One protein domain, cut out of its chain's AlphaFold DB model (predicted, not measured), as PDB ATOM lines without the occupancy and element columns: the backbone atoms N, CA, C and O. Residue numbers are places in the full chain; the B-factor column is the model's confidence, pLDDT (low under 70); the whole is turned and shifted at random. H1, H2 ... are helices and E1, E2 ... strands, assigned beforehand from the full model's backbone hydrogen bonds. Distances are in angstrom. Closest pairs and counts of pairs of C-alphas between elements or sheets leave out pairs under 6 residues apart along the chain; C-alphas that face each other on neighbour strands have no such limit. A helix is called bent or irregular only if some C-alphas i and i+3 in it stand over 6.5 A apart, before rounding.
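AT A GLANCE: This is residues 67 to 266 of the 270 residues of the protein "ImmA/IrrE family metallo-endopeptidase" of Tsukamurella conjunctivitidis (UniProt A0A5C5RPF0). Helix H4 makes the core, packed between a small sheet of three strands on one side and the long helix H7, which crosses it on the other; H2 crosses H7 in turn. At one end of the long axis lie H5 and H6, H6 beside edge strand E2; at the other lies H8, where residues 251 to 256, of which 255 and 256 belong to H8, stick out. The printed part has 200 residues with eight named helices and three named strands, in the order H1 H2 H3 E1 E2 E3 H4 H5 H6 H7 H8; the sheet, E1 E3 E2, is mixed, and the class is mostly helix. The whole is compact, with a radius of gyration of the C-alphas of 19.1 A, and its elongated outline spans 68 by 38 by 34 A.

HOW THE PARTS SIT: H1, residues 67 to 75, is close to but not clearly touching H7, residues 225 to 245; their closest C-alphas, Leu 75 and Glu 231, are 6.8 A apart. H2, residues 83 to 98, touches H7 at a steep tilt of 48 degrees, the same way, closest at the C-alphas of Ala 93 and Phe 233, 4.6 A. H3, residues 108 to 118, only grazes the sheet of E1, residues 123 to 128, E2, residues 139 to 143, and E3, residues 148 to 153. E1 and E3 are parallel, with N 124 and O 148 within hydrogen-bond range at 2.8 A. E2 and E3 form an antiparallel hairpin, with N 142 and O 149 at 2.8 A. H4, residues 158 to 173, is on the sheet over E3 and E2 at a height of 9.0 A, giving two layers, a helix on one face of a sheet. H4 touches H7 at a steep tilt of 55 degrees, opposite ways; the C-alphas of Gly 170 and Ala 230 are closest, 4.1 A. H5, residues 190 to 196, and H6, residues 202 to 216, only just touch, with 3 pairs of C-alphas within 8 A, closest at Ala 193 and Ile 205, 6.3 A. H6 only grazes the sheet, with residues 207 to 212. H8, residues 255 to 266, touches no helix. Every O i to N i+4 pair is within hydrogen-bond range in H1, H2, H3, H4, H7 and H8; H6 has 9 of 11, and H5 has 1 of 3, with 0 of 4 O i to N i+3 pairs.

IN THESE COORDINATES: H1 begins at C-alpha 67, (89.492, 175.980, 85.714). H2 measures 22.5 A, H4 21.9 A, H6 19.1 A and H7 29.8 A from first to last C-alpha. H6 is only just irregular: C-alphas 211 and 214 are 6.9 A apart. H8 ends at C-alpha 266, (62.063, 191.129, 71.640).

THE WHOLE: The C-alphas farthest apart, Asp 185 and Arg 256, are 69.5 A apart. The printed part has no cut; the link H4 to H5 is long, 16 residues. Mean pLDDT of the printed part is 71.9, with 76 residues under 70, among them 67 to 81 and 178 to 223.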
ATOM      1  N   ASP A  67      89.582 174.787  86.573       43.81
ATOM      2  CA  ASP A  67      89.492 175.980  85.714       43.81
ATOM      3  C   ASP A  67      89.448 177.269  86.538       43.81
ATOM      4  O   ASP A  67      90.184 178.206  86.255       43.81
ATOM      5  N   GLU A  68      88.658 177.323  87.614       41.06
ATOM      6  CA  GLU A  68      88.592 178.509  88.478       41.06
ATOM      7  C   GLU A  68      89.916 178.742  89.224       41.06
ATOM      8  O   GLU A  68      90.322 179.885  89.440       41.06
ATOM      9  N   TYR A  69      90.612 177.665  89.604       38.72
ATOM     10  CA  TYR A  69      91.910 177.725  90.276       38.72
ATOM     11  C   TYR A  69      93.046 178.088  89.311       38.72
ATOM     12  O   TYR A  69      93.908 178.890  89.667       38.72
ATOM     13  N   LEU A  70      93.046 177.545  88.091       39.72
ATOM     14  CA  LEU A  70      93.991 177.882  87.028       39.72
ATOM     15  C   LEU A  70      93.769 179.303  86.534       39.72
ATOM     16  O   LEU A  70      94.752 180.012  86.373       39.72
ATOM     17  N   VAL A  71      92.515 179.746  86.419       44.03
ATOM     18  CA  VAL A  71      92.157 181.148  86.210       44.03
ATOM     19  C   VAL A  71      92.702 181.951  87.387       44.03
ATOM     20  O   VAL A  71      93.691 182.631  87.201       44.03
ATOM     21  N   LYS A  72      92.252 181.785  88.637       38.06
ATOM     22  CA  LYS A  72      92.734 182.576  89.801       38.06
ATOM     23  C   LYS A  72      94.256 182.585  90.028       38.06
ATOM     24  O   LYS A  72      94.787 183.578  90.528       38.06
ATOM     25  N   ARG A  73      94.964 181.508  89.681       39.56
ATOM     26  CA  ARG A  73      96.427 181.393  89.796       39.56
ATOM     27  C   ARG A  73      97.173 181.957  88.581       39.56
ATOM     28  O   ARG A  73      98.270 182.479  88.766       39.56
ATOM     29  N   ALA A  74      96.615 181.850  87.377       43.00
ATOM     30  CA  ALA A  74      97.092 182.567  86.194       43.00
ATOM     31  C   ALA A  74      96.726 184.055  86.244       43.00
ATOM     32  O   ALA A  74      97.402 184.846  85.614       43.00
ATOM     33  N   LEU A  75      95.699 184.413  87.012       44.25
ATOM     34  CA  LEU A  75      95.210 185.754  87.304       44.25
ATOM     35  C   LEU A  75      96.154 186.455  88.296       44.25
ATOM     36  O   LEU A  75      96.916 187.334  87.948       44.25
ATOM     37  N   PHE A  76      96.285 185.964  89.526       46.66
ATOM     38  CA  PHE A  76      97.092 186.659  90.541       46.66
ATOM     39  C   PHE A  76      98.373 185.925  90.916       46.66
ATOM     40  O   PHE A  76      98.761 185.962  92.091       46.66
ATOM     41  N   GLY A  77      99.018 185.243  89.955       42.50
ATOM     42  CA  GLY A  77     100.306 184.560  90.163       42.50
ATOM     43  C   GLY A  77     101.207 185.421  91.050       42.50
ATOM     44  O   GLY A  77     101.176 186.632  90.867       42.50
ATOM     45  N   PRO A  78     101.900 184.855  92.061       42.31
ATOM     46  CA  PRO A  78     102.273 185.535  93.305       42.31
ATOM     47  C   PRO A  78     102.971 186.862  93.027       42.31
ATOM     48  O   PRO A  78     104.188 186.922  92.885       42.31
ATOM     49  N   SER A  79     102.191 187.933  92.885       52.03
ATOM     50  CA  SER A  79     102.775 189.169  92.413       52.03
ATOM     51  C   SER A  79     103.419 189.799  93.636       52.03
ATOM     52  O   SER A  79     102.718 190.216  94.563       52.03
ATOM     53  N   GLU A  80     104.736 189.924  93.613       57.31
ATOM     54  CA  GLU A  80     105.501 190.720  94.578       57.31
ATOM     55  C   GLU A  80     105.144 192.224  94.505       57.31
ATOM     56  O   GLU A  80     105.655 193.033  95.273       57.31
ATOM     57  N   LEU A  81     104.247 192.612  93.585       63.94
ATOM     58  CA  LEU A  81     103.748 193.971  93.418       63.94
ATOM     59  C   LEU A  81     102.945 194.445  94.631       63.94
ATOM     60  O   LEU A  81     102.071 193.743  95.154       63.94
ATOM     61  N   SER A  82     103.228 195.684  95.036       75.31
ATOM     62  CA  SER A  82     102.624 196.301  96.210       75.31
ATOM     63  C   SER A  82     101.107 196.511  96.039       75.31
ATOM     64  O   SER A  82     100.614 196.635  94.909       75.31
ATOM     65  N   PRO A  83     100.336 196.580  97.141       79.00
ATOM     66  CA  PRO A  83      98.901 196.861  97.091       79.00
ATOM     67  C   PRO A  83      98.553 198.147  96.329       79.00
ATOM     68  O   PRO A  83      97.536 198.198  95.638       79.00
ATOM     69  N   GLU A  84      99.405 199.171  96.405       78.69
ATOM     70  CA  GLU A  84      99.210 200.454  95.724       78.69
ATOM     71  C   GLU A  84      99.290 200.308  94.201       78.69
ATOM     72  O   GLU A  84      98.487 200.907  93.483       78.69
ATOM     73  N   ILE A  85     100.216 199.483  93.703       74.75
ATOM     74  CA  ILE A  85     100.346 199.192  92.269       74.75
ATOM     75  C   ILE A  85      99.100 198.456  91.771       74.75
ATOM     76  O   ILE A  85      98.526 198.837  90.753       74.75
ATOM     77  N   LYS A  86      98.617 197.459  92.522       78.25
ATOM     78  CA  LYS A  86      97.383 196.730  92.178       78.25
ATOM     79  C   LYS A  86      96.158 197.641  92.170       78.25
ATOM     80  O   LYS A  86      95.320 197.539  91.279       78.25
ATOM     81  N   ALA A  87      96.058 198.544  93.145       81.31
ATOM     82  CA  ALA A  87      94.973 199.516  93.215       81.31
ATOM     83  C   ALA A  87      95.014 200.498  92.036       81.31
ATOM     84  O   ALA A  87      93.969 200.797  91.454       81.31
ATOM     85  N   ARG A  88      96.210 200.963  91.649       81.56
ATOM     86  CA  ARG A  88      96.395 201.813  90.468       81.56
ATOM     87  C   ARG A  88      95.990 201.087  89.189       81.56
ATOM     88  O   ARG A  88      95.240 201.656  88.405       81.56
ATOM     89  N   ALA A  89      96.425 199.842  89.026       84.50
ATOM     90  CA  ALA A  89      96.084 199.031  87.866       84.50
ATOM     91  C   ALA A  89      94.563 198.859  87.725       84.50
ATOM     92  O   ALA A  89      93.981 199.139  86.678       84.50
ATOM     93  N   ARG A  90      93.886 198.519  88.829       88.56
ATOM     94  CA  ARG A  90      92.421 198.443  88.872       88.56
ATOM     95  C   ARG A  90      91.753 199.768  88.501       88.56
ATOM     96  O   ARG A  90      90.734 199.771  87.814       88.56
ATOM     97  N   GLN A  91      92.297 200.895  88.964       88.00
ATOM     98  CA  GLN A  91      91.768 202.217  88.632       88.00
ATOM     99  C   GLN A  91      91.899 202.520  87.134       88.00
ATOM    100  O   GLN A  91      90.932 202.982  86.532       88.00
ATOM    101  N   ASN A  92      93.057 202.241  86.534       87.19
ATOM    102  CA  ASN A  92      93.296 202.446  85.104       87.19
ATOM    103  C   ASN A  92      92.349 201.584  84.255       87.19
ATOM    104  O   ASN A  92      91.678 202.106  83.364       87.19
ATOM    105  N   ALA A  93      92.197 200.308  84.618       89.88
ATOM    106  CA  ALA A  93      91.242 199.396  84.000       89.88
ATOM    107  C   ALA A  93      89.793 199.909  84.083       89.88
ATOM    108  O   ALA A  93      89.068 199.887  83.090       89.88
ATOM    109  N   SER A  94      89.371 200.420  85.247       92.50
ATOM    110  CA  SER A  94      88.034 201.006  85.419       92.50
ATOM    111  C   SER A  94      87.823 202.225  84.522       92.50
ATOM    112  O   SER A  94      86.774 202.333  83.896       92.50
ATOM    113  N   ILE A  95      88.811 203.123  84.424       91.69
ATOM    114  CA  ILE A  95      88.736 204.312  83.559       91.69
ATOM    115  C   ILE A  95      88.586 203.900  82.090       91.69
ATOM    116  O   ILE A  95      87.750 204.461  81.383       91.69
ATOM    117  N   ALA A  96      89.367 202.915  81.638       91.06
ATOM    118  CA  ALA A  96      89.263 202.388  80.279       91.06
ATOM    119  C   ALA A  96      87.885 201.755  80.019       91.06
ATOM    120  O   ALA A  96      87.284 201.989  78.973       91.06
ATOM    121  N   LEU A  97      87.357 200.995  80.983       91.88
ATOM    122  CA  LEU A  97      86.049 200.349  80.871       91.88
ATOM    123  C   LEU A  97      84.889 201.354  80.849       91.88
ATOM    124  O   LEU A  97      83.919 201.155  80.123       91.88
ATOM    125  N   ASP A  98      84.978 202.433  81.628       92.06
ATOM    126  CA  ASP A  98      83.953 203.482  81.696       92.06
ATOM    127  C   ASP A  98      83.874 204.333  80.421       92.06
ATOM    128  O   ASP A  98      82.863 204.996  80.185       92.06
ATOM    129  N   ALA A  99      84.905 204.290  79.573       88.88
ATOM    130  CA  ALA A  99      84.894 204.937  78.266       88.88
ATOM    131  C   ALA A  99      84.086 204.162  77.206       88.88
ATOM    132  O   ALA A  99      83.846 204.706  76.128       88.88
ATOM    133  N   ILE A 100      83.674 202.920  77.490       88.81
ATOM    134  CA  ILE A 100      82.951 202.053  76.553       88.81
ATOM    135  C   ILE A 100      81.519 201.822  77.036       88.81
ATOM    136  O   ILE A 100      81.263 201.476  78.191       88.81
ATOM    137  N   GLU A 101      80.560 201.976  76.129       88.38
ATOM    138  CA  GLU A 101      79.152 201.745  76.433       88.38
ATOM    139  C   GLU A 101      78.820 200.245  76.436       88.38
ATOM    140  O   GLU A 101      79.025 199.538  75.449       88.38
ATOM    141  N   PHE A 102      78.237 199.761  77.535       90.25
ATOM    142  CA  PHE A 102      77.634 198.429  77.597       90.25
ATOM    143  C   PHE A 102      76.174 198.515  77.156       90.25
ATOM    144  O   PHE A 102      75.425 199.377  77.621       90.25
ATOM    145  N   ARG A 103      75.753 197.600  76.282       85.88
ATOM    146  CA  ARG A 103      74.385 197.534  75.754       85.88
ATOM    147  C   ARG A 103      73.747 196.190  76.082       85.88
ATOM    148  O   ARG A 103      74.440 195.196  76.276       85.88
ATOM    149  N   ARG A 104      72.416 196.187  76.192       83.69
ATOM    150  CA  ARG A 104      71.613 194.965  76.325       83.69
ATOM    151  C   ARG A 104      71.042 194.572  74.957       83.69
ATOM    152  O   ARG A 104      70.685 195.484  74.210       83.69
ATOM    153  N   PRO A 105      70.928 193.269  74.661       83.81
ATOM    154  CA  PRO A 105      71.475 192.153  75.430       83.81
ATOM    155  C   PRO A 105      72.999 192.116  75.246       83.81
ATOM    156  O   PRO A 105      73.505 192.433  74.172       83.81
ATOM    157  N   TRP A 106      73.743 191.792  76.304       90.62
ATOM    158  CA  TRP A 106      75.201 191.765  76.207       90.62
ATOM    159  C   TRP A 106      75.671 190.417  75.665       90.62
ATOM    160  O   TRP A 106      75.298 189.371  76.204       90.62
ATOM    161  N   THR A 107      76.532 190.454  74.649       93.12
ATOM    162  CA  THR A 107      77.361 189.320  74.225       93.12
ATOM    163  C   THR A 107      78.788 189.800  73.973       93.12
ATOM    164  O   THR A 107      79.012 190.986  73.708       93.12
ATOM    165  N   ILE A 108      79.763 188.892  74.016       95.31
ATOM    166  CA  ILE A 108      81.156 189.264  73.758       95.31
ATOM    167  C   ILE A 108      81.346 189.755  72.316       95.31
ATOM    168  O   ILE A 108      82.086 190.704  72.076       95.31
ATOM    169  N   GLU A 109      80.610 189.195  71.356       94.94
ATOM    170  CA  GLU A 109      80.668 189.576  69.944       94.94
ATOM    171  C   GLU A 109      80.138 190.993  69.722       94.94
ATOM    172  O   GLU A 109      80.759 191.789  69.014       94.94
ATOM    173  N   THR A 110      79.004 191.332  70.345       93.38
ATOM    174  CA  THR A 110      78.430 192.683  70.255       93.38
ATOM    175  C   THR A 110      79.323 193.714  70.941       93.38
ATOM    176  O   THR A 110      79.481 194.820  70.422       93.38
ATOM    177  N   PHE A 111      79.983 193.341  72.042       96.00
ATOM    178  CA  PHE A 111      80.968 194.186  72.713       96.00
ATOM    179  C   PHE A 111      82.220 194.426  71.851       96.00
ATOM    180  O   PHE A 111      82.609 195.575  71.642       96.00
ATOM    181  N   VAL A 112      82.810 193.375  71.268       97.06
ATOM    182  CA  VAL A 112      83.958 193.478  70.340       97.06
ATOM    183  C   VAL A 112      83.615 194.337  69.118       97.06
ATOM    184  O   VAL A 112      84.416 195.176  68.689       97.06
ATOM    185  N   MET A 113      82.415 194.160  68.559       94.69
ATOM    186  CA  MET A 113      81.920 194.975  67.449       94.69
ATOM    187  C   MET A 113      81.822 196.453  67.849       94.69
ATOM    188  O   MET A 113      82.302 197.310  67.107       94.69
ATOM    189  N   GLN A 114      81.250 196.757  69.016       93.12
ATOM    190  CA  GLN A 114      81.127 198.129  69.513       93.12
ATOM    191  C   GLN A 114      82.505 198.776  69.707       93.12
ATOM    192  O   GLN A 114      82.755 199.854  69.173       93.12
ATOM    193  N   VAL A 115      83.440 198.070  70.352       95.12
ATOM    194  CA  VAL A 115      84.832 198.524  70.508       95.12
ATOM    195  C   VAL A 115      85.488 198.806  69.152       95.12
ATOM    196  O   VAL A 115      86.219 199.788  69.002       95.12
ATOM    197  N   SER A 116      85.218 197.971  68.146       95.19
ATOM    198  CA  SER A 116      85.738 198.169  66.788       95.19
ATOM    199  C   SER A 116      85.210 199.452  66.141       95.19
ATOM    200  O   SER A 116      85.965 200.172  65.480       95.19
ATOM    201  N   ILE A 117      83.918 199.738  66.331       93.56
ATOM    202  CA  ILE A 117      83.246 200.933  65.809       93.56
ATOM    203  C   ILE A 117      83.772 202.188  66.508       93.56
ATOM    204  O   ILE A 117      84.209 203.115  65.826       93.56
ATOM    205  N   ASP A 118      83.802 202.199  67.840       89.81
ATOM    206  CA  ASP A 118      84.186 203.374  68.636       89.81
ATOM    207  C   ASP A 118      85.636 203.795  68.387       89.81
ATOM    208  O   ASP A 118      85.962 204.983  68.354       89.81
ATOM    209  N   ARG A 119      86.515 202.819  68.138       92.75
ATOM    210  CA  ARG A 119      87.925 203.057  67.797       92.75
ATOM    211  C   ARG A 119      88.158 203.333  66.312       92.75
ATOM    212  O   ARG A 119      89.299 203.595  65.929       92.75
ATOM    213  N   ALA A 120      87.126 203.218  65.472       94.94
ATOM    214  CA  ALA A 120      87.230 203.214  64.012       94.94
ATOM    215  C   ALA A 120      88.318 202.246  63.494       94.94
ATOM    216  O   ALA A 120      89.046 202.539  62.541       94.94
ATOM    217  N   ARG A 121      88.459 201.092  64.159       94.31
ATOM    218  CA  ARG A 121      89.515 200.111  63.896       94.31
ATOM    219  C   ARG A 121      89.023 198.696  64.219       94.31
ATOM    220  O   ARG A 121      88.717 198.438  65.380       94.31
ATOM    221  N   PRO A 122      88.992 197.772  63.240       96.31
ATOM    222  CA  PRO A 122      88.493 196.418  63.459       96.31
ATOM    223  C   PRO A 122      89.268 195.652  64.533       96.31
ATOM    224  O   PRO A 122      90.502 195.613  64.494       96.31
ATOM    225  N   VAL A 123      88.532 194.992  65.425       96.50
ATOM    226  CA  VAL A 123      89.012 193.918  66.298       96.50
ATOM    227  C   VAL A 123      88.422 192.601  65.792       96.50
ATOM    228  O   VAL A 123      87.209 192.483  65.635       96.50
ATOM    229  N   ILE A 124      89.276 191.625  65.492       96.19
ATOM    230  CA  ILE A 124      88.886 190.340  64.903       96.19
ATOM    231  C   ILE A 124      89.311 189.223  65.850       96.19
ATOM    232  O   ILE A 124      90.504 189.031  66.080       96.19
ATOM    233  N   VAL A 125      88.341 188.475  66.374       96.31
ATOM    234  CA  VAL A 125      88.591 187.308  67.228       96.31
ATOM    235  C   VAL A 125      88.728 186.059  66.359       96.31
ATOM    236  O   VAL A 125      87.900 185.821  65.481       96.31
ATOM    237  N   MET A 126      89.776 185.277  66.599       92.62
ATOM    238  CA  MET A 126      90.117 184.072  65.851       92.62
ATOM    239  C   MET A 126      90.356 182.909  66.811       92.62
ATOM    240  O   MET A 126      91.244 182.981  67.662       92.62
ATOM    241  N   ASP A 127      89.637 181.808  66.612       89.25
ATOM    242  CA  ASP A 127      89.995 180.539  67.243       89.25
ATOM    243  C   ASP A 127      91.325 180.043  66.671       89.25
ATOM    244  O   ASP A 127      91.559 180.068  65.456       89.25
ATOM    245  N   ASN A 128      92.222 179.612  67.551       78.38
ATOM    246  CA  ASN A 128      93.580 179.246  67.207       78.38
ATOM    247  C   ASN A 128      93.908 177.835  67.702       78.38
ATOM    248  O   ASN A 128      94.280 177.620  68.854       78.38
ATOM    249  N   ASN A 129      93.851 176.877  66.777       74.81
ATOM    250  CA  ASN A 129      94.200 175.478  67.033       74.81
ATOM    251  C   ASN A 129      95.673 175.274  67.427       74.81
ATOM    252  O   ASN A 129      96.029 174.210  67.916       74.81
ATOM    253  N   LEU A 130      96.541 176.261  67.191       68.88
ATOM    254  CA  LEU A 130      97.969 176.163  67.504       68.88
ATOM    255  C   LEU A 130      98.253 176.423  68.986       68.88
ATOM    256  O   LEU A 130      99.341 176.102  69.450       68.88
ATOM    257  N   LEU A 131      97.283 176.990  69.709       63.97
ATOM    258  CA  LEU A 131      97.337 177.171  71.159       63.97
ATOM    259  C   LEU A 131      96.759 175.967  71.924       63.97
ATOM    260  O   LEU A 131      96.866 175.915  73.143       63.97
ATOM    261  N   VAL A 132      96.188 174.979  71.225       69.06
ATOM    262  CA  VAL A 132      95.605 173.786  71.855       69.06
ATOM    263  C   VAL A 132      96.691 173.001  72.585       69.06
ATOM    264  O   VAL A 132      97.711 172.634  71.997       69.06
ATOM    265  N   GLY A 133      96.461 172.731  73.868       59.34
ATOM    266  CA  GLY A 133      97.434 172.076  74.742       59.34
ATOM    267  C   GLY A 133      98.634 172.941  75.152       59.34
ATOM    268  O   GLY A 133      99.541 172.419  75.806       59.34
ATOM    269  N   ALA A 134      98.652 174.235  74.809       60.66
ATOM    270  CA  ALA A 134      99.641 175.171  75.332       60.66
ATOM    271  C   ALA A 134      99.478 175.317  76.850       60.66
ATOM    272  O   ALA A 134      98.368 175.420  77.370       60.66
ATOM    273  N   THR A 135     100.589 175.336  77.584       52.97
ATOM    274  CA  THR A 135     100.546 175.330  79.055       52.97
ATOM    275  C   THR A 135     100.573 176.723  79.680       52.97
ATOM    276  O   THR A 135     100.274 176.862  80.866       52.97
ATOM    277  N   ARG A 136     100.952 177.754  78.914       53.84
ATOM    278  CA  ARG A 136     101.211 179.110  79.424       53.84
ATOM    279  C   ARG A 136     100.502 180.226  78.664       53.84
ATOM    280  O   ARG A 136     100.431 181.329  79.196       53.84
ATOM    281  N   THR A 137      99.978 179.968  77.465       64.56
ATOM    282  CA  THR A 137      99.317 180.986  76.634       64.56
ATOM    283  C   THR A 137      98.019 180.432  76.070       64.56
ATOM    284  O   THR A 137      98.032 179.549  75.220       64.56
ATOM    285  N   THR A 138      96.895 180.966  76.535       72.25
ATOM    286  CA  THR A 138      95.553 180.597  76.058       72.25
ATOM    287  C   THR A 138      94.980 181.616  75.073       72.25
ATOM    288  O   THR A 138      93.991 181.329  74.403       72.25
ATOM    289  N   GLY A 139      95.621 182.777  74.927       79.88
ATOM    290  CA  GLY A 139      95.317 183.773  73.911       79.88
ATOM    291  C   GLY A 139      96.436 184.797  73.753       79.88
ATOM    292  O   GLY A 139      97.395 184.782  74.521       79.88
ATOM    293  N   PHE A 140      96.348 185.608  72.699       81.00
ATOM    294  CA  PHE A 140      97.223 186.765  72.500       81.00
ATOM    295  C   PHE A 140      96.624 187.779  71.519       81.00
ATOM    296  O   PHE A 140      95.967 187.425  70.529       81.00
ATOM    297  N   TRP A 141      96.932 189.054  71.738       85.12
ATOM    298  CA  TRP A 141      96.656 190.151  70.820       85.12
ATOM    299  C   TRP A 141      97.795 190.367  69.812       85.12
ATOM    300  O   TRP A 141      98.965 190.542  70.157       85.12
ATOM    301  N   ARG A 142      97.437 190.430  68.526       83.19
ATOM    302  CA  ARG A 142      98.324 190.732  67.400       83.19
ATOM    303  C   ARG A 142      97.823 191.953  66.614       83.19
ATOM    304  O   ARG A 142      96.923 191.833  65.773       83.19
ATOM    305  N   PRO A 143      98.407 193.139  66.823       79.94
ATOM    306  CA  PRO A 143      98.063 194.327  66.055       79.94
ATOM    307  C   PRO A 143      98.720 194.316  64.669       79.94
ATOM    308  O   PRO A 143      99.909 194.047  64.522       79.94
ATOM    309  N   THR A 144      97.971 194.703  63.641       83.12
ATOM    310  CA  THR A 144      98.481 194.909  62.270       83.12
ATOM    311  C   THR A 144      98.366 196.379  61.856       83.12
ATOM    312  O   THR A 144      98.014 197.247  62.663       83.12
ATOM    313  N   SER A 145      98.653 196.717  60.598       84.12
ATOM    314  CA  SER A 145      98.386 198.066  60.086       84.12
ATOM    315  C   SER A 145      96.882 198.367  60.034       84.12
ATOM    316  O   SER A 145      96.476 199.469  60.398       84.12
ATOM    317  N   THR A 146      96.042 197.388  59.689       86.81
ATOM    318  CA  THR A 146      94.613 197.597  59.389       86.81
ATOM    319  C   THR A 146      93.650 197.115  60.472       86.81
ATOM    320  O   THR A 146      92.558 197.663  60.571       86.81
ATOM    321  N   ALA A 147      94.037 196.140  61.295       89.69
ATOM    322  CA  ALA A 147      93.168 195.538  62.309       89.69
ATOM    323  C   ALA A 147      93.949 195.039  63.533       89.69
ATOM    324  O   ALA A 147      95.170 194.862  63.478       89.69
ATOM    325  N   ASP A 148      93.238 194.796  64.625       88.56
ATOM    326  CA  ASP A 148      93.735 194.119  65.820       88.56
ATOM    327  C   ASP A 148      93.165 192.695  65.847       88.56
ATOM    328  O   ASP A 148      91.951 192.515  65.820       88.56
ATOM    329  N   TYR A 149      94.025 191.677  65.847       89.31
ATOM    330  CA  TYR A 149      93.602 190.278  65.911       89.31
ATOM    331  C   TYR A 149      93.735 189.770  67.340       89.31
ATOM    332  O   TYR A 149      94.782 189.959  67.950       89.31
ATOM    333  N   ILE A 150      92.702 189.120  67.857       91.12
ATOM    334  CA  ILE A 150      92.724 188.419  69.139       91.12
ATOM    335  C   ILE A 150      92.675 186.932  68.821       91.12
ATOM    336  O   ILE A 150      91.700 186.454  68.245       91.12
ATOM    337  N   HIS A 151      93.734 186.212  69.157       86.06
ATOM    338  CA  HIS A 151      93.781 184.766  69.021       86.06
ATOM    339  C   HIS A 151      93.406 184.134  70.354       86.06
ATOM    340  O   HIS A 151      93.952 184.528  71.379       86.06
ATOM    341  N   VAL A 152      92.508 183.153  70.336       82.62
ATOM    342  CA  VAL A 152      92.098 182.401  71.529       82.62
ATOM    343  C   VAL A 152      92.250 180.920  71.251       82.62
ATOM    344  O   VAL A 152      91.986 180.476  70.135       82.62
ATOM    345  N   SER A 153      92.699 180.148  72.232       81.94
ATOM    346  CA  SER A 153      92.817 178.706  72.067       81.94
ATOM    347  C   SER A 153      91.463 178.071  71.765       81.94
ATOM    348  O   SER A 153      90.437 178.482  72.299       81.94
ATOM    349  N   ALA A 154      91.457 177.066  70.891       84.50
ATOM    350  CA  ALA A 154      90.229 176.401  70.460       84.50
ATOM    351  C   ALA A 154      89.707 175.349  71.462       84.50
ATOM    352  O   ALA A 154      88.609 174.830  71.282       84.50
ATOM    353  N   ASP A 155      90.490 175.005  72.489       82.75
ATOM    354  CA  ASP A 155      90.188 173.965  73.485       82.75
ATOM    355  C   ASP A 155      89.749 174.513  74.856       82.75
ATOM    356  O   ASP A 155      89.689 173.757  75.825       82.75
ATOM    357  N   VAL A 156      89.414 175.803  74.948       80.06
ATOM    358  CA  VAL A 156      88.917 176.427  76.188       80.06
ATOM    359  C   VAL A 156      87.389 176.488  76.219       80.06
ATOM    360  O   VAL A 156      86.726 176.500  75.182       80.06
ATOM    361  N   SER A 157      86.812 176.546  77.422       85.88
ATOM    362  CA  SER A 157      85.370 176.759  77.602       85.88
ATOM    363  C   SER A 157      84.933 178.135  77.085       85.88
ATOM    364  O   SER A 157      85.730 179.070  77.042       85.88
ATOM    365  N   GLU A 158      83.652 178.302  76.746       87.62
ATOM    366  CA  GLU A 158      83.124 179.595  76.273       87.62
ATOM    367  C   GLU A 158      83.300 180.718  77.312       87.62
ATOM    368  O   GLU A 158      83.610 181.854  76.956       87.62
ATOM    369  N   GLN A 159      83.175 180.408  78.609       85.88
ATOM    370  CA  GLN A 159      83.431 181.377  79.679       85.88
ATOM    371  C   GLN A 159      84.907 181.794  79.729       85.88
ATOM    372  O   GLN A 159      85.210 182.979  79.872       85.88
ATOM    373  N   ALA A 160      85.829 180.836  79.594       83.50
ATOM    374  CA  ALA A 160      87.258 181.131  79.548       83.50
ATOM    375  C   ALA A 160      87.626 181.911  78.278       83.50
ATOM    376  O   ALA A 160      88.373 182.883  78.357       83.50
ATOM    377  N   LYS A 161      87.055 181.538  77.128       89.38
ATOM    378  CA  LYS A 161      87.213 182.244  75.851       89.38
ATOM    379  C   LYS A 161      86.801 183.703  75.973       89.38
ATOM    380  O   LYS A 161      87.560 184.583  75.581       89.38
ATOM    381  N   GLU A 162      85.638 183.969  76.558       93.75
ATOM    382  CA  GLU A 162      85.181 185.331  76.807       93.75
ATOM    383  C   GLU A 162      86.160 186.116  77.686       93.75
ATOM    384  O   GLU A 162      86.528 187.238  77.338       93.75
ATOM    385  N   PHE A 163      86.607 185.527  78.795       90.94
ATOM    386  CA  PHE A 163      87.557 186.181  79.689       90.94
ATOM    387  C   PHE A 163      88.878 186.505  78.980       90.94
ATOM    388  O   PHE A 163      89.386 187.616  79.109       90.94
ATOM    389  N   ILE A 164      89.403 185.566  78.185       86.94
ATOM    390  CA  ILE A 164      90.606 185.770  77.368       86.94
ATOM    391  C   ILE A 164      90.386 186.929  76.389       86.94
ATOM    392  O   ILE A 164      91.209 187.835  76.324       86.94
ATOM    393  N   ILE A 165      89.255 186.970  75.676       95.06
ATOM    394  CA  ILE A 165      88.947 188.082  74.760       95.06
ATOM    395  C   ILE A 165      88.912 189.414  75.513       95.06
ATOM    396  O   ILE A 165      89.464 190.404  75.032       95.06
ATOM    397  N   LEU A 166      88.282 189.458  76.688       96.12
ATOM    398  CA  LEU A 166      88.224 190.665  77.510       96.12
ATOM    399  C   LEU A 166      89.608 191.083  78.026       96.12
ATOM    400  O   LEU A 166      89.887 192.278  78.066       96.12
ATOM    401  N   HIS A 167      90.480 190.133  78.362       93.06
ATOM    402  CA  HIS A 167      91.868 190.400  78.746       93.06
ATOM    403  C   HIS A 167      92.649 191.039  77.592       93.06
ATOM    404  O   HIS A 167      93.219 192.120  77.750       93.06
ATOM    405  N   GLU A 168      92.583 190.456  76.396       93.56
ATOM    406  CA  GLU A 168      93.253 191.010  75.214       93.56
ATOM    407  C   GLU A 168      92.677 192.379  74.803       93.56
ATOM    408  O   GLU A 168      93.406 193.294  74.408       93.56
ATOM    409  N   LEU A 169      91.362 192.575  74.959       95.88
ATOM    410  CA  LEU A 169      90.739 193.896  74.840       95.88
ATOM    411  C   LEU A 169      91.246 194.875  75.905       95.88
ATOM    412  O   LEU A 169      91.368 196.064  75.614       95.88
ATOM    413  N   GLY A 170      91.573 194.397  77.104       93.12
ATOM    414  CA  GLY A 170      92.191 195.181  78.169       93.12
ATOM    415  C   GLY A 170      93.516 195.796  77.734       93.12
ATOM    416  O   GLY A 170      93.706 197.000  77.909       93.12
ATOM    417  N   HIS A 171      94.388 195.031  77.068       89.44
ATOM    418  CA  HIS A 171      95.616 195.581  76.480       89.44
ATOM    419  C   HIS A 171      95.335 196.678  75.447       89.44
ATOM    420  O   HIS A 171      95.976 197.733  75.447       89.44
ATOM    421  N   ILE A 172      94.345 196.451  74.584       90.56
ATOM    422  CA  ILE A 172      93.957 197.397  73.537       90.56
ATOM    423  C   ILE A 172      93.405 198.702  74.134       90.56
ATOM    424  O   ILE A 172      93.772 199.792  73.687       90.56
ATOM    425  N   LEU A 173      92.498 198.599  75.107       94.00
ATOM    426  CA  LEU A 173      91.711 199.715  75.637       94.00
ATOM    427  C   LEU A 173      92.436 200.500  76.730       94.00
ATOM    428  O   LEU A 173      92.242 201.711  76.828       94.00
ATOM    429  N   CYS A 174      93.326 199.859  77.487       86.88
ATOM    430  CA  CYS A 174      94.242 200.556  78.392       86.88
ATOM    431  C   CYS A 174      95.412 201.222  77.638       86.88
ATOM    432  O   CYS A 174      96.222 201.927  78.236       86.88
ATOM    433  N   GLY A 175      95.493 201.046  76.312       84.69
ATOM    434  CA  GLY A 175      96.486 201.707  75.467       84.69
ATOM    435  C   GLY A 175      97.898 201.158  75.654       84.69
ATOM    436  O   GLY A 175      98.870 201.905  75.524       84.69
ATOM    437  N   HIS A 176      98.020 199.869  75.969       83.81
ATOM    438  CA  HIS A 176      99.316 199.232  76.155       83.81
ATOM    439  C   HIS A 176     100.106 199.212  74.841       83.81
ATOM    440  O   HIS A 176      99.519 199.189  73.749       83.81
ATOM    441  N   PRO A 177     101.448 199.257  74.917       71.25
ATOM    442  CA  PRO A 177     102.279 199.177  73.729       71.25
ATOM    443  C   PRO A 177     101.957 197.906  72.943       71.25
ATOM    444  O   PRO A 177     101.757 196.831  73.503       71.25
ATOM    445  N   ARG A 178     101.918 198.050  71.616       66.50
ATOM    446  CA  ARG A 178     101.792 196.913  70.704       66.50
ATOM    447  C   ARG A 178     102.984 195.983  70.933       66.50
ATOM    448  O   ARG A 178     104.099 196.507  70.923       66.50
ATOM    449  N   PRO A 179     102.782 194.660  71.037       57.78
ATOM    450  CA  PRO A 179     103.894 193.722  71.061       57.78
ATOM    451  C   PRO A 179     104.778 193.953  69.829       57.78
ATOM    452  O   PRO A 179     104.303 193.891  68.688       57.78
ATOM    453  N   ALA A 180     106.038 194.319  70.037       43.03
ATOM    454  CA  ALA A 180     106.958 194.630  68.960       43.03
ATOM    455  C   ALA A 180     107.392 193.341  68.255       43.03
ATOM    456  O   ALA A 180     108.198 192.568  68.772       43.03
ATOM    457  N   VAL A 181     106.947 193.150  67.010       41.34
ATOM    458  CA  VAL A 181     107.533 192.154  66.101       41.34
ATOM    459  C   VAL A 181     108.965 192.601  65.790       41.34
ATOM    460  O   VAL A 181     109.194 193.427  64.906       41.34
ATOM    461  N   SER A 182     109.945 192.146  66.573       37.88
ATOM    462  CA  SER A 182     111.340 192.555  66.384       37.88
ATOM    463  C   SER A 182     111.925 191.870  65.140       37.88
ATOM    464  O   SER A 182     111.772 190.665  64.966       37.88
ATOM    465  N   GLY A 183     112.606 192.641  64.286       34.25
ATOM    466  CA  GLY A 183     113.354 192.144  63.126       34.25
ATOM    467  C   GLY A 183     114.590 191.289  63.484       34.25
ATOM    468  O   GLY A 183     114.847 191.038  64.662       34.25
ATOM    469  N   PRO A 184     115.373 190.854  62.475       36.44
ATOM    470  CA  PRO A 184     116.326 189.732  62.551       36.44
ATOM    471  C   PRO A 184     117.526 189.875  63.513       36.44
ATOM    472  O   PRO A 184     118.248 188.900  63.710       36.44
ATOM    473  N   ASP A 185     117.727 191.028  64.156       35.88
ATOM    474  CA  ASP A 185     118.980 191.361  64.853       35.88
ATOM    475  C   ASP A 185     118.928 191.236  66.390       35.88
ATOM    476  O   ASP A 185     119.800 191.749  67.096       35.88
ATOM    477  N   HIS A 186     117.951 190.512  66.949       35.12
ATOM    478  CA  HIS A 186     117.939 190.194  68.381       35.12
ATOM    479  C   HIS A 186     117.854 188.686  68.650       35.12
ATOM    480  O   HIS A 186     117.064 188.000  68.003       35.12
ATOM    481  N   PRO A 187     118.609 188.144  69.634       34.50
ATOM    482  CA  PRO A 187     118.665 186.705  69.862       34.50
ATOM    483  C   PRO A 187     117.261 186.183  70.197       34.50
ATOM    484  O   PRO A 187     116.636 186.692  71.135       34.50
ATOM    485  N   PRO A 188     116.723 185.218  69.431       38.81
ATOM    486  CA  PRO A 188     115.395 184.679  69.671       38.81
ATOM    487  C   PRO A 188     115.397 183.922  70.994       38.81
ATOM    488  O   PRO A 188     116.356 183.214  71.317       38.81
ATOM    489  N   MET A 189     114.294 184.002  71.733       36.00
ATOM    490  CA  MET A 189     114.031 183.122  72.870       36.00
ATOM    491  C   MET A 189     113.657 181.724  72.338       36.00
ATOM    492  O   MET A 189     112.592 181.185  72.606       36.00
ATOM    493  N   LYS A 190     114.561 181.136  71.540       37.28
ATOM    494  CA  LYS A 190     114.391 179.891  70.780       37.28
ATOM    495  C   LYS A 190     113.980 178.712  71.660       37.28
ATOM    496  O   LYS A 190     113.433 177.756  71.147       37.28
ATOM    497  N   LYS A 191     114.224 178.757  72.970       34.38
ATOM    498  CA  LYS A 191     113.967 177.626  73.865       34.38
ATOM    499  C   LYS A 191     112.492 177.471  74.276       34.38
ATOM    500  O   LYS A 191     112.046 176.347  74.425       34.38
ATOM    501  N   PHE A 192     111.725 178.559  74.412       38.06
ATOM    502  CA  PHE A 192     110.340 178.467  74.908       38.06
ATOM    503  C   PHE A 192     109.361 177.944  73.852       38.06
ATOM    504  O   PHE A 192     108.544 177.083  74.153       38.06
ATOM    505  N   ALA A 193     109.490 178.394  72.602       44.69
ATOM    506  CA  ALA A 193     108.583 177.978  71.538       44.69
ATOM    507  C   ALA A 193     108.738 176.499  71.134       44.69
ATOM    508  O   ALA A 193     107.751 175.873  70.766       44.69
ATOM    509  N   TYR A 194     109.941 175.915  71.223       40.84
ATOM    510  CA  TYR A 194     110.146 174.502  70.863       40.84
ATOM    511  C   TYR A 194     109.689 173.521  71.948       40.84
ATOM    512  O   TYR A 194     109.194 172.449  71.604       40.84
ATOM    513  N   ASP A 195     109.839 173.873  73.230       41.91
ATOM    514  CA  ASP A 195     109.449 172.995  74.341       41.91
ATOM    515  C   ASP A 195     107.921 172.989  74.558       41.91
ATOM    516  O   ASP A 195     107.365 171.982  74.991       41.91
ATOM    517  N   GLU A 196     107.237 174.093  74.235       44.53
ATOM    518  CA  GLU A 196     105.797 174.270  74.475       44.53
ATOM    519  C   GLU A 196     104.923 174.003  73.235       44.53
ATOM    520  O   GLU A 196     103.764 173.619  73.373       44.53
ATOM    521  N   TYR A 197     105.486 174.117  72.025       49.75
ATOM    522  CA  TYR A 197     104.754 173.970  70.762       49.75
ATOM    523  C   TYR A 197     105.478 173.039  69.766       49.75
ATOM    524  O   TYR A 197     105.953 173.484  68.715       49.75
ATOM    525  N   PRO A 198     105.563 171.723  70.045       48.81
ATOM    526  CA  PRO A 198     106.398 170.785  69.282       48.81
ATOM    527  C   PRO A 198     105.957 170.564  67.821       48.81
ATOM    528  O   PRO A 198     106.708 169.993  67.032       48.81
ATOM    529  N   THR A 199     104.753 170.997  67.445       51.75
ATOM    530  CA  THR A 199     104.145 170.786  66.118       51.75
ATOM    531  C   THR A 199     103.978 172.067  65.295       51.75
ATOM    532  O   THR A 199     103.452 172.010  64.181       51.75
ATOM    533  N   VAL A 200     104.422 173.224  65.798       54.41
ATOM    534  CA  VAL A 200     104.205 174.518  65.135       54.41
ATOM    535  C   VAL A 200     105.285 174.792  64.068       54.41
ATOM    536  O   VAL A 200     106.477 174.647  64.346       54.41
ATOM    537  N   PRO A 201     104.916 175.207  62.836       55.38
ATOM    538  CA  PRO A 201     105.879 175.576  61.797       55.38
ATOM    539  C   PRO A 201     106.780 176.744  62.219       55.38
ATOM    540  O   PRO A 201     106.311 177.721  62.800       55.38
ATOM    541  N   ALA A 202     108.064 176.695  61.854       51.88
ATOM    542  CA  ALA A 202     109.065 177.694  62.252       51.88
ATOM    543  C   ALA A 202     108.679 179.151  61.913       51.88
ATOM    544  O   ALA A 202     108.962 180.054  62.691       51.88
ATOM    545  N   SER A 203     107.963 179.378  60.808       52.69
ATOM    546  CA  SER A 203     107.478 180.708  60.410       52.69
ATOM    547  C   SER A 203     106.475 181.313  61.397       52.69
ATOM    548  O   SER A 203     106.427 182.524  61.569       52.69
ATOM    549  N   LEU A 204     105.677 180.466  62.045       51.47
ATOM    550  CA  LEU A 204     104.716 180.870  63.060       51.47
ATOM    551  C   LEU A 204     105.371 180.945  64.443       51.47
ATOM    552  O   LEU A 204     104.975 181.769  65.251       51.47
ATOM    553  N   ILE A 205     106.412 180.147  64.697       53.81
ATOM    554  CA  ILE A 205     107.273 180.311  65.873       53.81
ATOM    555  C   ILE A 205     107.931 181.693  65.860       53.81
ATOM    556  O   ILE A 205     107.965 182.344  66.896       53.81
ATOM    557  N   ASP A 206     108.414 182.174  64.716       49.19
ATOM    558  CA  ASP A 206     108.990 183.520  64.606       49.19
ATOM    559  C   ASP A 206     107.936 184.626  64.827       49.19
ATOM    560  O   ASP A 206     108.223 185.631  65.478       49.19
ATOM    561  N   GLU A 207     106.694 184.412  64.378       52.31
ATOM    562  CA  GLU A 207     105.557 185.316  64.618       52.31
ATOM    563  C   GLU A 207     105.110 185.315  66.094       52.31
ATOM    564  O   GLU A 207     104.957 186.379  66.698       52.31
ATOM    565  N   LEU A 208     104.984 184.134  66.707       47.84
ATOM    566  CA  LEU A 208     104.665 183.952  68.124       47.84
ATOM    567  C   LEU A 208     105.783 184.489  69.017       47.84
ATOM    568  O   LEU A 208     105.490 185.150  70.006       47.84
ATOM    569  N   ASN A 209     107.052 184.271  68.661       44.12
ATOM    570  CA  ASN A 209     108.214 184.818  69.365       44.12
ATOM    571  C   ASN A 209     108.272 186.347  69.271       44.12
ATOM    572  O   ASN A 209     108.746 186.984  70.206       44.12
ATOM    573  N   GLY A 210     107.809 186.948  68.170       44.16
ATOM    574  CA  GLY A 210     107.655 188.399  68.053       44.16
ATOM    575  C   GLY A 210     106.573 188.946  68.989       44.16
ATOM    576  O   GLY A 210     106.796 189.949  69.655       44.16
ATOM    577  N   ALA A 211     105.435 188.252  69.097       41.47
ATOM    578  CA  ALA A 211     104.329 188.642  69.977       41.47
ATOM    579  C   ALA A 211     104.611 188.382  71.474       41.47
ATOM    580  O   ALA A 211     104.260 189.195  72.321       41.47
ATOM    581  N   THR A 212     105.302 187.290  71.811       41.75
ATOM    582  CA  THR A 212     105.640 186.912  73.201       41.75
ATOM    583  C   THR A 212     106.922 187.565  73.734       41.75
ATOM    584  O   THR A 212     107.182 187.506  74.939       41.75
ATOM    585  N   ARG A 213     107.741 188.208  72.883       39.75
ATOM    586  CA  ARG A 213     109.020 188.826  73.298       39.75
ATOM    587  C   ARG A 213     108.842 189.983  74.275       39.75
ATOM    588  O   ARG A 213     109.628 190.063  75.215       39.75
ATOM    589  N   ASP A 214     107.812 190.807  74.117       39.28
ATOM    590  CA  ASP A 214     107.575 191.928  75.037       39.28
ATOM    591  C   ASP A 214     106.902 191.482  76.347       39.28
ATOM    592  O   ASP A 214     107.176 192.067  77.394       39.28
ATOM    593  N   MET A 215     106.133 190.383  76.334       41.12
ATOM    594  CA  MET A 215     105.587 189.770  77.558       41.12
ATOM    595  C   MET A 215     106.662 189.079  78.413       41.12
ATOM    596  O   MET A 215     106.551 189.049  79.637       41.12
ATOM    597  N   HIS A 216     107.709 188.504  77.805       35.28
ATOM    598  CA  HIS A 216     108.674 187.656  78.526       35.28
ATOM    599  C   HIS A 216     110.071 188.254  78.748       35.28
ATOM    600  O   HIS A 216     110.805 187.743  79.600       35.28
ATOM    601  N   GLN A 217     110.475 189.320  78.043       39.12
ATOM    602  CA  GLN A 217     111.796 189.935  78.275       39.12
ATOM    603  C   GLN A 217     111.902 190.695  79.600       39.12
ATOM    604  O   GLN A 217     113.011 190.931  80.082       39.12
ATOM    605  N   ALA A 218     110.774 190.985  80.245       35.47
ATOM    606  CA  ALA A 218     110.730 191.484  81.609       35.47
ATOM    607  C   ALA A 218     110.553 190.337  82.620       35.47
ATOM    608  O   ALA A 218     109.589 190.335  83.370       35.47
ATOM    609  N   ASN A 219     111.511 189.399  82.675       33.34
ATOM    610  CA  ASN A 219     111.679 188.433  83.773       33.34
ATOM    611  C   ASN A 219     110.510 187.411  83.934       33.34
ATOM    612  O   ASN A 219     109.373 187.795  84.188       33.34
ATOM    613  N   PRO A 220     110.747 186.083  83.898       37.28
ATOM    614  CA  PRO A 220     109.685 185.061  83.964       37.28
ATOM    615  C   PRO A 220     108.873 185.006  85.282       37.28
ATOM    616  O   PRO A 220     108.053 184.102  85.437       37.28
ATOM    617  N   CYS A 221     109.070 185.961  86.200       34.19
ATOM    618  CA  CYS A 221     108.360 186.111  87.475       34.19
ATOM    619  C   CYS A 221     107.736 187.500  87.720       34.19
ATOM    620  O   CYS A 221     107.218 187.722  88.811       34.19
ATOM    621  N   THR A 222     107.718 188.429  86.761       38.78
ATOM    622  CA  THR A 222     106.929 189.665  86.920       38.78
ATOM    623  C   THR A 222     105.751 189.653  85.972       38.78
ATOM    624  O   THR A 222     105.850 190.064  84.823       38.78
ATOM    625  N   TYR A 223     104.619 189.202  86.509       56.34
ATOM    626  CA  TYR A 223     103.302 189.679  86.111       56.34
ATOM    627  C   TYR A 223     103.391 191.206  85.989       56.34
ATOM    628  O   TYR A 223     103.547 191.902  86.999       56.34
ATOM    629  N   SER A 224     103.484 191.721  84.762       70.62
ATOM    630  CA  SER A 224     103.765 193.140  84.557       70.62
ATOM    631  C   SER A 224     102.557 193.962  85.010       70.62
ATOM    632  O   SER A 224     101.439 193.455  85.073       70.62
ATOM    633  N   VAL A 225     102.749 195.246  85.324       74.31
ATOM    634  CA  VAL A 225     101.612 196.127  85.651       74.31
ATOM    635  C   VAL A 225     100.590 196.141  84.510       74.31
ATOM    636  O   VAL A 225      99.398 196.198  84.779       74.31
ATOM    637  N   LEU A 226     101.047 195.997  83.262       82.00
ATOM    638  CA  LEU A 226     100.196 195.927  82.076       82.00
ATOM    639  C   LEU A 226      99.355 194.641  82.041       82.00
ATOM    640  O   LEU A 226      98.183 194.691  81.679       82.00
ATOM    641  N   GLU A 227      99.919 193.504  82.458       80.56
ATOM    642  CA  GLU A 227      99.158 192.254  82.599       80.56
ATOM    643  C   GLU A 227      98.092 192.393  83.688       80.56
ATOM    644  O   GLU A 227      96.926 192.104  83.443       80.56
ATOM    645  N   ILE A 228      98.456 192.946  84.856       81.31
ATOM    646  CA  ILE A 228      97.502 193.197  85.952       81.31
ATOM    647  C   ILE A 228      96.398 194.171  85.520       81.31
ATOM    648  O   ILE A 228      95.242 194.014  85.906       81.31
ATOM    649  N   GLU A 229      96.728 195.207  84.750       85.50
ATOM    650  CA  GLU A 229      95.744 196.159  84.224       85.50
ATOM    651  C   GLU A 229      94.758 195.487  83.266       85.50
ATOM    652  O   GLU A 229      93.547 195.643  83.429       85.50
ATOM    653  N   ALA A 230      95.255 194.701  82.310       86.44
ATOM    654  CA  ALA A 230      94.415 193.976  81.357       86.44
ATOM    655  C   ALA A 230      93.537 192.919  82.038       86.44
ATOM    656  O   ALA A 230      92.368 192.734  81.701       86.44
ATOM    657  N   GLU A 231      94.070 192.277  83.063       86.19
ATOM    658  CA  GLU A 231      93.348 191.326  83.882       86.19
ATOM    659  C   GLU A 231      92.254 191.985  84.738       86.19
ATOM    660  O   GLU A 231      91.112 191.516  84.757       86.19
ATOM    661  N   TRP A 232      92.549 193.117  85.390       91.12
ATOM    662  CA  TRP A 232      91.519 193.905  86.073       91.12
ATOM    663  C   TRP A 232      90.444 194.374  85.106       91.12
ATOM    664  O   TRP A 232      89.270 194.383  85.475       91.12
ATOM    665  N   PHE A 233      90.823 194.753  83.886       93.81
ATOM    666  CA  PHE A 233      89.862 195.116  82.856       93.81
ATOM    667  C   PHE A 233      88.930 193.940  82.564       93.81
ATOM    668  O   PHE A 233      87.714 194.117  82.624       93.81
ATOM    669  N   ALA A 234      89.475 192.743  82.336       92.56
ATOM    670  CA  ALA A 234      88.683 191.546  82.075       92.56
ATOM    671  C   ALA A 234      87.717 191.224  83.221       92.56
ATOM    672  O   ALA A 234      86.522 191.058  82.991       92.56
ATOM    673  N   LEU A 235      88.204 191.241  84.465       89.12
ATOM    674  CA  LEU A 235      87.386 190.990  85.653       89.12
ATOM    675  C   LEU A 235      86.238 191.997  85.798       89.12
ATOM    676  O   LEU A 235      85.090 191.607  86.018       89.12
ATOM    677  N   LEU A 236      86.532 193.293  85.671       92.06
ATOM    678  CA  LEU A 236      85.522 194.349  85.781       92.06
ATOM    679  C   LEU A 236      84.524 194.301  84.616       92.06
ATOM    680  O   LEU A 236      83.330 194.530  84.816       92.06
ATOM    681  N   ALA A 237      84.995 193.993  83.406       94.25
ATOM    682  CA  ALA A 237      84.154 193.860  82.227       94.25
ATOM    683  C   ALA A 237      83.223 192.648  82.332       94.25
ATOM    684  O   ALA A 237      82.046 192.791  82.014       94.25
ATOM    685  N   SER A 238      83.700 191.500  82.826       91.31
ATOM    686  CA  SER A 238      82.868 190.314  83.069       91.31
ATOM    687  C   SER A 238      81.782 190.579  84.119       91.31
ATOM    688  O   SER A 238      80.617 190.262  83.879       91.31
ATOM    689  N   ASP A 239      82.118 191.229  85.240       90.12
ATOM    690  CA  ASP A 239      81.136 191.601  86.277       90.12
ATOM    691  C   ASP A 239      80.069 192.574  85.737       90.12
ATOM    692  O   ASP A 239      78.858 192.422  85.956       90.12
ATOM    693  N   ARG A 240      80.501 193.554  84.932       93.25
ATOM    694  CA  ARG A 240      79.589 194.470  84.238       93.25
ATOM    695  C   ARG A 240      78.738 193.726  83.207       93.25
ATOM    696  O   ARG A 240      77.527 193.933  83.175       93.25
ATOM    697  N   ALA A 241      79.319 192.832  82.412       91.31
ATOM    698  CA  ALA A 241      78.612 192.015  81.429       91.31
ATOM    699  C   ALA A 241      77.501 191.183  82.080       91.31
ATOM    700  O   ALA A 241      76.366 191.201  81.602       91.31
ATOM    701  N   ASP A 242      77.765 190.549  83.226       87.94
ATOM    702  CA  ASP A 242      76.757 189.796  83.984       87.94
ATOM    703  C   ASP A 242      75.562 190.655  84.383       87.94
ATOM    704  O   ASP A 242      74.403 190.238  84.255       87.94
ATOM    705  N   SER A 243      75.825 191.893  84.802       86.25
ATOM    706  CA  SER A 243      74.764 192.854  85.095       86.25
ATOM    707  C   SER A 243      73.910 193.146  83.861       86.25
ATOM    708  O   SER A 243      72.700 193.312  84.009       86.25
ATOM    709  N   TYR A 244      74.492 193.144  82.658       87.19
ATOM    710  CA  TYR A 244      73.812 193.394  81.380       87.19
ATOM    711  C   TYR A 244      73.191 192.149  80.714       87.19
ATOM    712  O   TYR A 244      72.282 192.294  79.890       87.19
ATOM    713  N   ARG A 245      73.586 190.936  81.117       82.06
ATOM    714  CA  ARG A 245      72.912 189.679  80.740       82.06
ATOM    715  C   ARG A 245      71.652 189.415  81.556       82.06
ATOM    716  O   ARG A 245      70.681 188.876  81.034       82.06
ATOM    717  N   ARG A 246      71.653 189.777  82.845       72.38
ATOM    718  CA  ARG A 246      70.517 189.516  83.746       72.38
ATOM    719  C   ARG A 246      69.250 190.222  83.253       72.38
ATOM    720  O   ARG A 246      69.322 191.427  83.011       72.38
ATOM    721  N   PRO A 247      68.093 189.540  83.157       65.06
ATOM    722  CA  PRO A 247      66.832 190.185  82.814       65.06
ATOM    723  C   PRO A 247      66.578 191.392  83.720       65.06
ATOM    724  O   PRO A 247      66.757 191.318  84.933       65.06
ATOM    725  N   THR A 248      66.154 192.516  83.141       64.44
ATOM    726  CA  THR A 248      65.850 193.745  83.900       64.44
ATOM    727  C   THR A 248      64.625 193.576  84.806       64.44
ATOM    728  O   THR A 248      64.380 194.384  85.697       64.44
ATOM    729  N   VAL A 249      63.844 192.519  84.573       63.75
ATOM    730  CA  VAL A 249      62.640 192.195  85.329       63.75
ATOM    731  C   VAL A 249      63.028 191.480  86.617       63.75
ATOM    732  O   VAL A 249      63.734 190.475  86.585       63.75
ATOM    733  N   ALA A 250      62.527 191.969  87.753       62.31
ATOM    734  CA  ALA A 250      62.673 191.265  89.017       62.31
ATOM    735  C   ALA A 250      62.117 189.836  88.873       62.31
ATOM    736  O   ALA A 250      61.009 189.636  88.368       62.31
ATOM    737  N   SER A 251      62.877 188.833  89.315       61.75
ATOM    738  CA  SER A 251      62.517 187.411  89.187       61.75
ATOM    739  C   SER A 251      61.192 187.047  89.875       61.75
ATOM    740  O   SER A 251      60.605 186.012  89.577       61.75
ATOM    741  N   ASN A 252      60.692 187.920  90.754       67.56
ATOM    742  CA  ASN A 252      59.412 187.812  91.451       67.56
ATOM    743  C   ASN A 252      58.251 188.568  90.773       67.56
ATOM    744  O   ASN A 252      57.151 188.607  91.328       67.56
ATOM    745  N   ALA A 253      58.461 189.195  89.612       76.12
ATOM    746  CA  ALA A 253      57.381 189.860  88.896       76.12
ATOM    747  C   ALA A 253      56.295 188.841  88.496       76.12
ATOM    748  O   ALA A 253      56.628 187.721  88.101       76.12
ATOM    749  N   PRO A 254      54.998 189.205  88.549       85.75
ATOM    750  CA  PRO A 254      53.930 188.329  88.084       85.75
ATOM    751  C   PRO A 254      54.185 187.853  86.651       85.75
ATOM    752  O   PRO A 254      54.613 188.640  85.807       85.75
ATOM    753  N   ARG A 255      53.861 186.590  86.354       80.00
ATOM    754  CA  ARG A 255      54.098 185.957  85.043       80.00
ATOM    755  C   ARG A 255      53.652 186.822  83.856       80.00
ATOM    756  O   ARG A 255      54.385 186.964  82.891       80.00
ATOM    757  N   ARG A 256      52.489 187.473  83.959       83.81
ATOM    758  CA  ARG A 256      51.970 188.368  82.912       83.81
ATOM    759  C   ARG A 256      52.859 189.594  82.675       83.81
ATOM    760  O   ARG A 256      53.001 190.036  81.544       83.81
ATOM    761  N   THR A 257      53.465 190.138  83.726       80.94
ATOM    762  CA  THR A 257      54.432 191.240  83.632       80.94
ATOM    763  C   THR A 257      55.718 190.773  82.955       80.94
ATOM    764  O   THR A 257      56.246 191.492  82.115       80.94
ATOM    765  N   GLN A 258      56.187 189.561  83.267       79.31
ATOM    766  CA  GLN A 258      57.342 188.958  82.594       79.31
ATOM    767  C   GLN A 258      57.064 188.754  81.097       79.31
ATOM    768  O   GLN A 258      57.863 189.187  80.279       79.31
ATOM    769  N   GLU A 259      55.905 188.194  80.735       81.56
ATOM    770  CA  GLU A 259      55.495 187.976  79.336       81.56
ATOM    771  C   GLU A 259      55.376 189.289  78.542       81.56
ATOM    772  O   GLU A 259      55.802 189.362  77.390       81.56
ATOM    773  N   ILE A 260      54.832 190.347  79.155       82.44
ATOM    774  CA  ILE A 260      54.741 191.675  78.529       82.44
ATOM    775  C   ILE A 260      56.134 192.272  78.319       82.44
ATOM    776  O   ILE A 260      56.416 192.807  77.249       82.44
ATOM    777  N   LEU A 261      57.001 192.205  79.329       75.50
ATOM    778  CA  LEU A 261      58.344 192.769  79.234       75.50
ATOM    779  C   LEU A 261      59.185 192.012  78.208       75.50
ATOM    780  O   LEU A 261      59.813 192.653  77.379       75.50
ATOM    781  N   ASP A 262      59.099 190.686  78.181       73.31
ATOM    782  CA  ASP A 262      59.762 189.840  77.190       73.31
ATOM    783  C   ASP A 262      59.276 190.129  75.753       73.31
ATOM    784  O   ASP A 262      60.063 190.157  74.809       73.31
ATOM    785  N   TYR A 263      57.988 190.441  75.567       77.19
ATOM    786  CA  TYR A 263      57.466 190.913  74.278       77.19
ATOM    787  C   TYR A 263      58.102 192.242  73.836       77.19
ATOM    788  O   TYR A 263      58.520 192.375  72.684       77.19
ATOM    789  N   TYR A 264      58.205 193.223  74.740       78.44
ATOM    790  CA  TYR A 264      58.835 194.511  74.425       78.44
ATOM    791  C   TYR A 264      60.343 194.391  74.214       78.44
ATOM    792  O   TYR A 264      60.874 195.047  73.323       78.44
ATOM    793  N   GLN A 265      61.017 193.542  74.990       71.62
ATOM    794  CA  GLN A 265      62.437 193.241  74.829       71.62
ATOM    795  C   GLN A 265      62.702 192.703  73.423       71.62
ATOM    796  O   GLN A 265      63.424 193.342  72.659       71.62
ATOM    797  N   ARG A 266      61.961 191.672  73.001       68.25
ATOM    798  CA  ARG A 266      62.063 191.129  71.640       68.25
ATOM    799  C   ARG A 266      61.772 192.164  70.553       68.25
ATOM    800  O   ARG A 266      62.457 192.192  69.534       68.25
TER     801      ARG A 266